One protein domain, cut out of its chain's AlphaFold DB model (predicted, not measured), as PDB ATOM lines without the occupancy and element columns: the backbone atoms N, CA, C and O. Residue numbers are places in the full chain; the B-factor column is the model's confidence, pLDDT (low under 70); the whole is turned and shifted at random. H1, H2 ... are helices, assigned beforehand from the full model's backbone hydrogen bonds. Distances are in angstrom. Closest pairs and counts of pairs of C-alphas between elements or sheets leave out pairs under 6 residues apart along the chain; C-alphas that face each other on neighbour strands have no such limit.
ATOM      1  N   LEU A   2      46.282 -12.946  -5.603       94.00
ATOM      2  CA  LEU A   2      46.947 -12.893  -4.288       94.00
ATOM      3  C   LEU A   2      46.148 -12.158  -3.195       94.00
ATOM      4  O   LEU A   2      46.050 -12.655  -2.081       94.00
ATOM      5  N   TYR A   3      45.500 -11.041  -3.544       95.75
ATOM      6  CA  TYR A   3      44.598 -10.333  -2.630       95.75
ATOM      7  C   TYR A   3      43.518 -11.244  -2.037       95.75
ATOM      8  O   TYR A   3      43.311 -11.253  -0.833       95.75
ATOM      9  N   TRP A   4      42.848 -12.050  -2.864       96.56
ATOM     10  CA  TRP A   4      41.789 -12.933  -2.377       96.56
ATOM     11  C   TRP A   4      42.323 -14.041  -1.476       96.56
ATOM     12  O   TRP A   4      41.642 -14.409  -0.527       96.56
ATOM     13  N   ILE A   5      43.536 -14.535  -1.733       96.75
ATOM     14  CA  ILE A   5      44.193 -15.508  -0.856       96.75
ATOM     15  C   ILE A   5      44.415 -14.883   0.527       96.75
ATOM     16  O   ILE A   5      43.970 -15.451   1.519       96.75
ATOM     17  N   ASP A   6      45.004 -13.686   0.588       97.75
ATOM     18  CA  ASP A   6      45.184 -12.946   1.844       97.75
ATOM     19  C   ASP A   6      43.852 -12.719   2.580       97.75
ATOM     20  O   ASP A   6      43.747 -13.030   3.766       97.75
ATOM     21  N   GLN A   7      42.807 -12.267   1.878       98.06
ATOM     22  CA  GLN A   7      41.493 -12.038   2.490       98.06
ATOM     23  C   GLN A   7      40.883 -13.319   3.065       98.06
ATOM     24  O   GLN A   7      40.375 -13.306   4.183       98.06
ATOM     25  N   ARG A   8      40.965 -14.439   2.337       98.00
ATOM     26  CA  ARG A   8      40.477 -15.733   2.830       98.00
ATOM     27  C   ARG A   8      41.274 -16.208   4.042       98.00
ATOM     28  O   ARG A   8      40.677 -16.697   4.992       98.00
ATOM     29  N   MET A   9      42.593 -16.017   4.062       97.94
ATOM     30  CA  MET A   9      43.411 -16.372   5.227       97.94
ATOM     31  C   MET A   9      43.044 -15.533   6.458       97.94
ATOM     32  O   MET A   9      42.843 -16.086   7.536       97.94
ATOM     33  N   ARG A  10      42.851 -14.220   6.303       97.94
ATOM     34  CA  ARG A  10      42.388 -13.340   7.392       97.94
ATOM     35  C   ARG A  10      41.004 -13.723   7.933       97.94
ATOM     36  O   ARG A  10      40.714 -13.481   9.098       97.94
ATOM     37  N   GLU A  11      40.137 -14.298   7.102       98.12
ATOM     38  CA  GLU A  11      38.827 -14.803   7.531       98.12
ATOM     39  C   GLU A  11      38.913 -16.141   8.271       98.12
ATOM     40  O   GLU A  11      38.161 -16.348   9.218       98.12
ATOM     41  N   ILE A  12      39.834 -17.027   7.874       98.00
ATOM     42  CA  ILE A  12      40.084 -18.301   8.567       98.00
ATOM     43  C   ILE A  12      40.652 -18.052   9.976       98.00
ATOM     44  O   ILE A  12      40.327 -18.794  10.903       98.00
ATOM     45  N   TRP A  13      41.464 -17.003  10.154       97.56
ATOM     46  CA  TRP A  13      42.064 -16.624  11.440       97.56
ATOM     47  C   TRP A  13      41.660 -15.204  11.866       97.56
ATOM     48  O   TRP A  13      42.461 -14.273  11.748       97.56
ATOM     49  N   PRO A  14      40.433 -15.022  12.390       96.31
ATOM     50  CA  PRO A  14      39.900 -13.698  12.712       96.31
ATOM     51  C   PRO A  14      40.671 -12.972  13.826       96.31
ATOM     52  O   PRO A  14      40.729 -11.747  13.805       96.31
ATOM     53  N   GLU A  15      41.306 -13.711  14.741       98.00
ATOM     54  CA  GLU A  15      42.181 -13.193  15.814       98.00
ATOM     55  C   GLU A  15      43.435 -12.467  15.278       98.00
ATOM     56  O   GLU A  15      44.106 -11.759  16.020       98.00
ATOM     57  N   HIS A  16      43.776 -12.669  13.999       97.81
ATOM     58  CA  HIS A  16      44.946 -12.086  13.326       97.81
ATOM     59  C   HIS A  16      44.557 -11.362  12.033       97.81
ATOM     60  O   HIS A  16      45.336 -11.292  11.076       97.81
ATOM     61  N   ARG A  17      43.312 -10.881  11.946       96.75
ATOM     62  CA  ARG A  17      42.734 -10.322  10.716       96.75
ATOM     63  C   ARG A  17      43.504  -9.102  10.205       96.75
ATOM     64  O   ARG A  17      43.467  -8.812   9.012       96.75
ATOM     65  N   GLU A  18      44.175  -8.373  11.083       96.94
ATOM     66  CA  GLU A  18      45.011  -7.210  10.793       96.94
ATOM     67  C   GLU A  18      46.338  -7.581  10.117       96.94
ATOM     68  O   GLU A  18      46.842  -6.807   9.296       96.94
ATOM     69  N   LEU A  19      46.852  -8.785  10.368       96.69
ATOM     70  CA  LEU A  19      48.115  -9.265   9.819       96.69
ATOM     71  C   LEU A  19      47.936  -9.818   8.400       96.69
ATOM     72  O   LEU A  19      46.951 -10.490   8.080       96.69
ATOM     73  N   THR A  20      48.919  -9.565   7.532       95.81
ATOM     74  CA  THR A  20      48.974 -10.166   6.190       95.81
ATOM     75  C   THR A  20      48.950 -11.688   6.299       95.81
ATOM     76  O   THR A  20      49.580 -12.266   7.184       95.81
ATOM     77  N   PHE A  21      48.174 -12.333   5.428       97.12
ATOM     78  CA  PHE A  21      47.941 -13.777   5.425       97.12
ATOM     79  C   PHE A  21      47.412 -14.331   6.763       97.12
ATOM     80  O   PHE A  21      47.639 -15.495   7.080       97.12
ATOM     81  N   GLY A  22      46.711 -13.520   7.566       97.44
ATOM     82  CA  GLY A  22      46.198 -13.951   8.874       97.44
ATOM     83  C   GLY A  22      47.310 -14.309   9.868       97.44
ATOM     84  O   GLY A  22      47.143 -15.215  10.684       97.44
ATOM     85  N   GLY A  23      48.474 -13.657   9.753       96.62
ATOM     86  CA  GLY A  23      49.620 -13.885  10.634       96.62
ATOM     87  C   GLY A  23      50.299 -15.236  10.406       96.62
ATOM     88  O   GLY A  23      50.734 -15.878  11.362       96.62
ATOM     89  N   ARG A  24      50.322 -15.724   9.161       96.31
ATOM     90  CA  ARG A  24      50.998 -16.970   8.782       96.31
ATOM     91  C   ARG A  24      52.225 -16.674   7.943       96.31
ATOM     92  O   ARG A  24      52.184 -15.817   7.062       96.31
ATOM     93  N   ASP A  25      53.276 -17.443   8.182       94.56
ATOM     94  CA  ASP A  25      54.442 -17.441   7.312       94.56
ATOM     95  C   ASP A  25      54.065 -18.049   5.960       94.56
ATOM     96  O   ASP A  25      53.501 -19.144   5.881       94.56
ATOM     97  N   VAL A  26      54.372 -17.330   4.880       93.19
ATOM     98  CA  VAL A  26      54.090 -17.764   3.510       93.19
ATOM     99  C   VAL A  26      55.387 -17.804   2.721       93.19
ATOM    100  O   VAL A  26      56.093 -16.804   2.602       93.19
ATOM    101  N   ILE A  27      55.681 -18.969   2.145       94.81
ATOM    102  CA  ILE A  27      56.845 -19.175   1.287       94.81
ATOM    103  C   ILE A  27      56.367 -19.239  -0.159       94.81
ATOM    104  O   ILE A  27      55.712 -20.195  -0.572       94.81
ATOM    105  N   PHE A  28      56.723 -18.223  -0.943       93.62
ATOM    106  CA  PHE A  28      56.520 -18.237  -2.386       93.62
ATOM    107  C   PHE A  28      57.722 -18.882  -3.065       93.62
ATOM    108  O   PHE A  28      58.858 -18.441  -2.901       93.62
ATOM    109  N   THR A  29      57.463 -19.911  -3.864       94.94
ATOM    110  CA  THR A  29      58.486 -20.582  -4.665       94.94
ATOM    111  C   THR A  29      58.091 -20.537  -6.127       94.94
ATOM    112  O   THR A  29      56.939 -20.804  -6.465       94.94
ATOM    113  N   GLY A  30      59.042 -20.243  -7.000       92.38
ATOM    114  CA  GLY A  30      58.790 -20.210  -8.429       92.38
ATOM    115  C   GLY A  30      59.996 -19.714  -9.200       92.38
ATOM    116  O   GLY A  30      61.066 -19.476  -8.639       92.38
ATOM    117  N   ASP A  31      59.798 -19.553 -10.499       91.31
ATOM    118  CA  ASP A  31      60.806 -19.048 -11.410       91.31
ATOM    119  C   ASP A  31      60.279 -17.791 -12.116       91.31
ATOM    120  O   ASP A  31      59.372 -17.859 -12.943       91.31
ATOM    121  N   SER A  32      60.878 -16.640 -11.803       87.81
ATOM    122  CA  SER A  32      60.497 -15.333 -12.350       87.81
ATOM    123  C   SER A  32      60.797 -15.135 -13.838       87.81
ATOM    124  O   SER A  32      60.383 -14.125 -14.395       87.81
ATOM    125  N   ALA A  33      61.523 -16.056 -14.480       89.25
ATOM    126  CA  ALA A  33      61.796 -16.001 -15.917       89.25
ATOM    127  C   ALA A  33      60.854 -16.887 -16.748       89.25
ATOM    128  O   ALA A  33      61.057 -17.035 -17.953       89.25
ATOM    129  N   GLN A  34      59.859 -17.509 -16.115       89.44
ATOM    130  CA  GLN A  34      58.796 -18.211 -16.827       89.44
ATOM    131  C   GLN A  34      57.773 -17.223 -17.397       89.44
ATOM    132  O   GLN A  34      57.883 -16.009 -17.224       89.44
ATOM    133  N   LEU A  35      56.788 -17.756 -18.120       89.69
ATOM    134  CA  LEU A  35      55.706 -16.956 -18.676       89.69
ATOM    135  C   LEU A  35      54.920 -16.263 -17.561       89.69
ATOM    136  O   LEU A  35      54.634 -16.856 -16.519       89.69
ATOM    137  N   ASP A  36      54.524 -15.023 -17.831       89.06
ATOM    138  CA  ASP A  36      53.541 -14.340 -17.005       89.06
ATOM    139  C   ASP A  36      52.229 -15.148 -16.962       89.06
ATOM    140  O   ASP A  36      51.879 -15.846 -17.923       89.06
ATOM    141  N   PRO A  37      51.476 -15.067 -15.852       88.25
ATOM    142  CA  PRO A  37      50.186 -15.731 -15.749       88.25
ATOM    143  C   PRO A  37      49.226 -15.237 -16.840       88.25
ATOM    144  O   PRO A  37      49.259 -14.068 -17.226       88.25
ATOM    145  N   VAL A  38      48.321 -16.112 -17.292       89.38
ATOM    146  CA  VAL A  38      47.293 -15.794 -18.305       89.38
ATOM    147  C   VAL A  38      46.177 -14.949 -17.681       89.38
ATOM    148  O   VAL A  38      45.051 -15.391 -17.475       89.38
ATOM    149  N   VAL A  39      46.521 -13.726 -17.299       82.69
ATOM    150  CA  VAL A  39      45.649 -12.737 -16.668       82.69
ATOM    151  C   VAL A  39      46.042 -11.341 -17.155       82.69
ATOM    152  O   VAL A  39      47.160 -11.151 -17.628       82.69
ATOM    153  N   PRO A  40      45.165 -10.331 -17.011       82.56
ATOM    154  CA  PRO A  40      45.457  -8.984 -17.504       82.56
ATOM    155  C   PRO A  40      46.669  -8.317 -16.835       82.56
ATOM    156  O   PRO A  40      47.292  -7.450 -17.441       82.56
ATOM    157  N   TYR A  41      46.988  -8.699 -15.591       89.06
ATOM    158  CA  TYR A  41      48.083  -8.120 -14.808       89.06
ATOM    159  C   TYR A  41      48.819  -9.206 -14.018       89.06
ATOM    160  O   TYR A  41      48.224  -9.880 -13.171       89.06
ATOM    161  N   SER A  42      50.119  -9.345 -14.260       89.44
ATOM    162  CA  SER A  42      51.023 -10.169 -13.453       89.44
ATOM    163  C   SER A  42      51.394  -9.471 -12.136       89.44
ATOM    164  O   SER A  42      51.216  -8.261 -11.980       89.44
ATOM    165  N   LEU A  43      51.977 -10.206 -11.182       88.81
ATOM    166  CA  LEU A  43      52.536  -9.602  -9.958       88.81
ATOM    167  C   LEU A  43      53.802  -8.767 -10.222       88.81
ATOM    168  O   LEU A  43      54.191  -7.970  -9.378       88.81
ATOM    169  N   SER A  44      54.429  -8.923 -11.390       87.19
ATOM    170  CA  SER A  44      55.544  -8.091 -11.862       87.19
ATOM    171  C   SER A  44      55.073  -6.814 -12.572       87.19
ATOM    172  O   SER A  44      55.886  -5.940 -12.877       87.19
ATOM    173  N   SER A  45      53.769  -6.668 -12.828       91.12
ATOM    174  CA  SER A  45      53.217  -5.478 -13.471       91.12
ATOM    175  C   SER A  45      53.394  -4.238 -12.586       91.12
ATOM    176  O   SER A  45      53.157  -4.271 -11.378       91.12
ATOM    177  N   SER A  46      53.791  -3.121 -13.201       89.75
ATOM    178  CA  SER A  46      53.887  -1.822 -12.519       89.75
ATOM    179  C   SER A  46      52.526  -1.399 -11.970       89.75
ATOM    180  O   SER A  46      51.550  -1.413 -12.722       89.75
ATOM    181  N   LEU A  47      52.471  -0.927 -10.717       89.62
ATOM    182  CA  LEU A  47      51.246  -0.413 -10.087       89.62
ATOM    183  C   LEU A  47      50.528   0.632 -10.954       89.62
ATOM    184  O   LEU A  47      49.307   0.592 -11.081       89.62
ATOM    185  N   SER A  48      51.283   1.506 -11.627       90.25
ATOM    186  CA  SER A  48      50.742   2.544 -12.520       90.25
ATOM    187  C   SER A  48      49.968   2.009 -13.729       90.25
ATOM    188  O   SER A  48      49.206   2.749 -14.342       90.25
ATOM    189  N   LYS A  49      50.163   0.736 -14.091       90.88
ATOM    190  CA  LYS A  49      49.486   0.079 -15.217       90.88
ATOM    191  C   LYS A  49      48.284  -0.759 -14.776       90.88
ATOM    192  O   LYS A  49      47.555  -1.254 -15.629       90.88
ATOM    193  N   ILE A  50      48.078  -0.941 -13.470       93.12
ATOM    194  CA  ILE A  50      47.041  -1.823 -12.931       93.12
ATOM    195  C   ILE A  50      45.782  -1.010 -12.624       93.12
ATOM    196  O   ILE A  50      45.661  -0.383 -11.569       93.12
ATOM    197  N   ALA A  51      44.804  -1.075 -13.528       92.81
ATOM    198  CA  ALA A  51      43.514  -0.419 -13.320       92.81
ATOM    199  C   ALA A  51      42.674  -1.116 -12.233       92.81
ATOM    200  O   ALA A  51      41.985  -0.463 -11.457       92.81
ATOM    201  N   SER A  52      42.748  -2.448 -12.154       93.19
ATOM    202  CA  SER A  52      41.919  -3.248 -11.248       93.19
ATOM    203  C   SER A  52      42.376  -3.145  -9.791       93.19
ATOM    204  O   SER A  52      43.474  -3.582  -9.453       93.19
ATOM    205  N   ASP A  53      41.488  -2.686  -8.909       93.50
ATOM    206  CA  ASP A  53      41.725  -2.573  -7.462       93.50
ATOM    207  C   ASP A  53      42.178  -3.890  -6.824       93.50
ATOM    208  O   ASP A  53      43.113  -3.916  -6.028       93.50
ATOM    209  N   VAL A  54      41.551  -5.007  -7.202       93.12
ATOM    210  CA  VAL A  54      41.899  -6.346  -6.700       93.12
ATOM    211  C   VAL A  54      43.331  -6.725  -7.079       93.12
ATOM    212  O   VAL A  54      44.060  -7.306  -6.272       93.12
ATOM    213  N   HIS A  55      43.744  -6.420  -8.309       93.38
ATOM    214  CA  HIS A  55      45.106  -6.697  -8.760       93.38
ATOM    215  C   HIS A  55      46.108  -5.739  -8.120       93.38
ATOM    216  O   HIS A  55      47.183  -6.186  -7.731       93.38
ATOM    217  N   ARG A  56      45.740  -4.466  -7.939       94.75
ATOM    218  CA  ARG A  56      46.568  -3.454  -7.279       94.75
ATOM    219  C   ARG A  56      46.856  -3.829  -5.825       94.75
ATOM    220  O   ARG A  56      48.017  -3.946  -5.463       94.75
ATOM    221  N   LYS A  57      45.828  -4.179  -5.048       95.25
ATOM    222  CA  LYS A  57      45.997  -4.686  -3.674       95.25
ATOM    223  C   LYS A  57      46.840  -5.960  -3.623       95.25
ATOM    224  O   LYS A  57      47.678  -6.132  -2.748       95.25
ATOM    225  N   GLY A  58      46.649  -6.866  -4.586       94.81
ATOM    226  CA  GLY A  58      47.489  -8.059  -4.707       94.81
ATOM    227  C   GLY A  58      48.957  -7.722  -4.984       94.81
ATOM    228  O   GLY A  58      49.846  -8.356  -4.425       94.81
ATOM    229  N   ARG A  59      49.211  -6.712  -5.819       94.38
ATOM    230  CA  ARG A  59      50.550  -6.215  -6.140       94.38
ATOM    231  C   ARG A  59      51.217  -5.544  -4.939       94.38
ATOM    232  O   ARG A  59      52.404  -5.784  -4.748       94.38
ATOM    233  N   GLU A  60      50.476  -4.772  -4.149       94.38
ATOM    234  CA  GLU A  60      50.950  -4.146  -2.904       94.38
ATOM    235  C   GLU A  60      51.373  -5.208  -1.874       94.38
ATOM    236  O   GLU A  60      52.466  -5.124  -1.321       94.38
ATOM    237  N   ILE A  61      50.570  -6.267  -1.690       95.19
ATOM    238  CA  ILE A  61      50.938  -7.416  -0.837       95.19
ATOM    239  C   ILE A  61      52.246  -8.055  -1.322       95.19
ATOM    240  O   ILE A  61      53.126  -8.344  -0.517       95.19
ATOM    241  N   TRP A  62      52.388  -8.258  -2.636       94.12
ATOM    242  CA  TRP A  62      53.608  -8.812  -3.230       94.12
ATOM    243  C   TRP A  62      54.837  -7.913  -3.008       94.12
ATOM    244  O   TRP A  62      55.926  -8.407  -2.741       94.12
ATOM    245  N   GLU A  63      54.664  -6.592  -3.082       92.75
ATOM    246  CA  GLU A  63      55.712  -5.589  -2.831       92.75
ATOM    247  C   GLU A  63      56.169  -5.551  -1.365       92.75
ATOM    248  O   GLU A  63      57.318  -5.211  -1.097       92.75
ATOM    249  N   GLY A  64      55.296  -5.937  -0.429       91.94
ATOM    250  CA  GLY A  64      55.617  -6.031   0.996       91.94
ATOM    251  C   GLY A  64      56.525  -7.208   1.372       91.94
ATOM    252  O   GLY A  64      57.001  -7.270   2.507       91.94
ATOM    253  N   ILE A  65      56.786  -8.142   0.452       90.50
ATOM    254  CA  ILE A  65      57.701  -9.263   0.690       90.50
ATOM    255  C   ILE A  65      59.138  -8.735   0.648       90.50
ATOM    256  O   ILE A  65      59.668  -8.394  -0.406       90.50
TER     257      ILE A  65
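This is residues 2 to 65 of the 131 residues of an uncharacterized protein of Phytophthora megakarya (UniProt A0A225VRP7). Little regular structure is here: two short helices meet as a T, the first end of H1 at the middle of H2, and a long stretch without named elements, residues 13 to 52, sweeps round from H1 to H2. The printed part has 64 residues, of which the two named helices, H1 then H2, hold 22; the class is all helix, with no named strand. It is only just compact, close to loose, with a radius of gyration of the C-alphas of 12.7 A, and spans 36 by 26 by 19 A.

Find C-alpha 2 at (46.947, -12.893, -4.288); from there H1, residues 2 to 12, runs 15.5 A. Go on to H2, residues 53 to 63, 15.0 A long, ending at C-alpha 63, (55.712, -5.589, -2.831).

Look at Tyr 3 and Gly 58, whose C-alphas, 4.2 A apart, are the closest of H1 and H2. The two helices touch, about perpendicular at 86 degrees. In H1 and H2 every O i to N i+4 pair is within hydrogen-bond range.

The C-alphas farthest apart, those of Glu 15 and Ala 33, are 37.4 A apart. The printed part has no cut. The link from H1 to H2, 40 residues, is long. Mean pLDDT of the printed part is 93.4, and no printed residue is under 70.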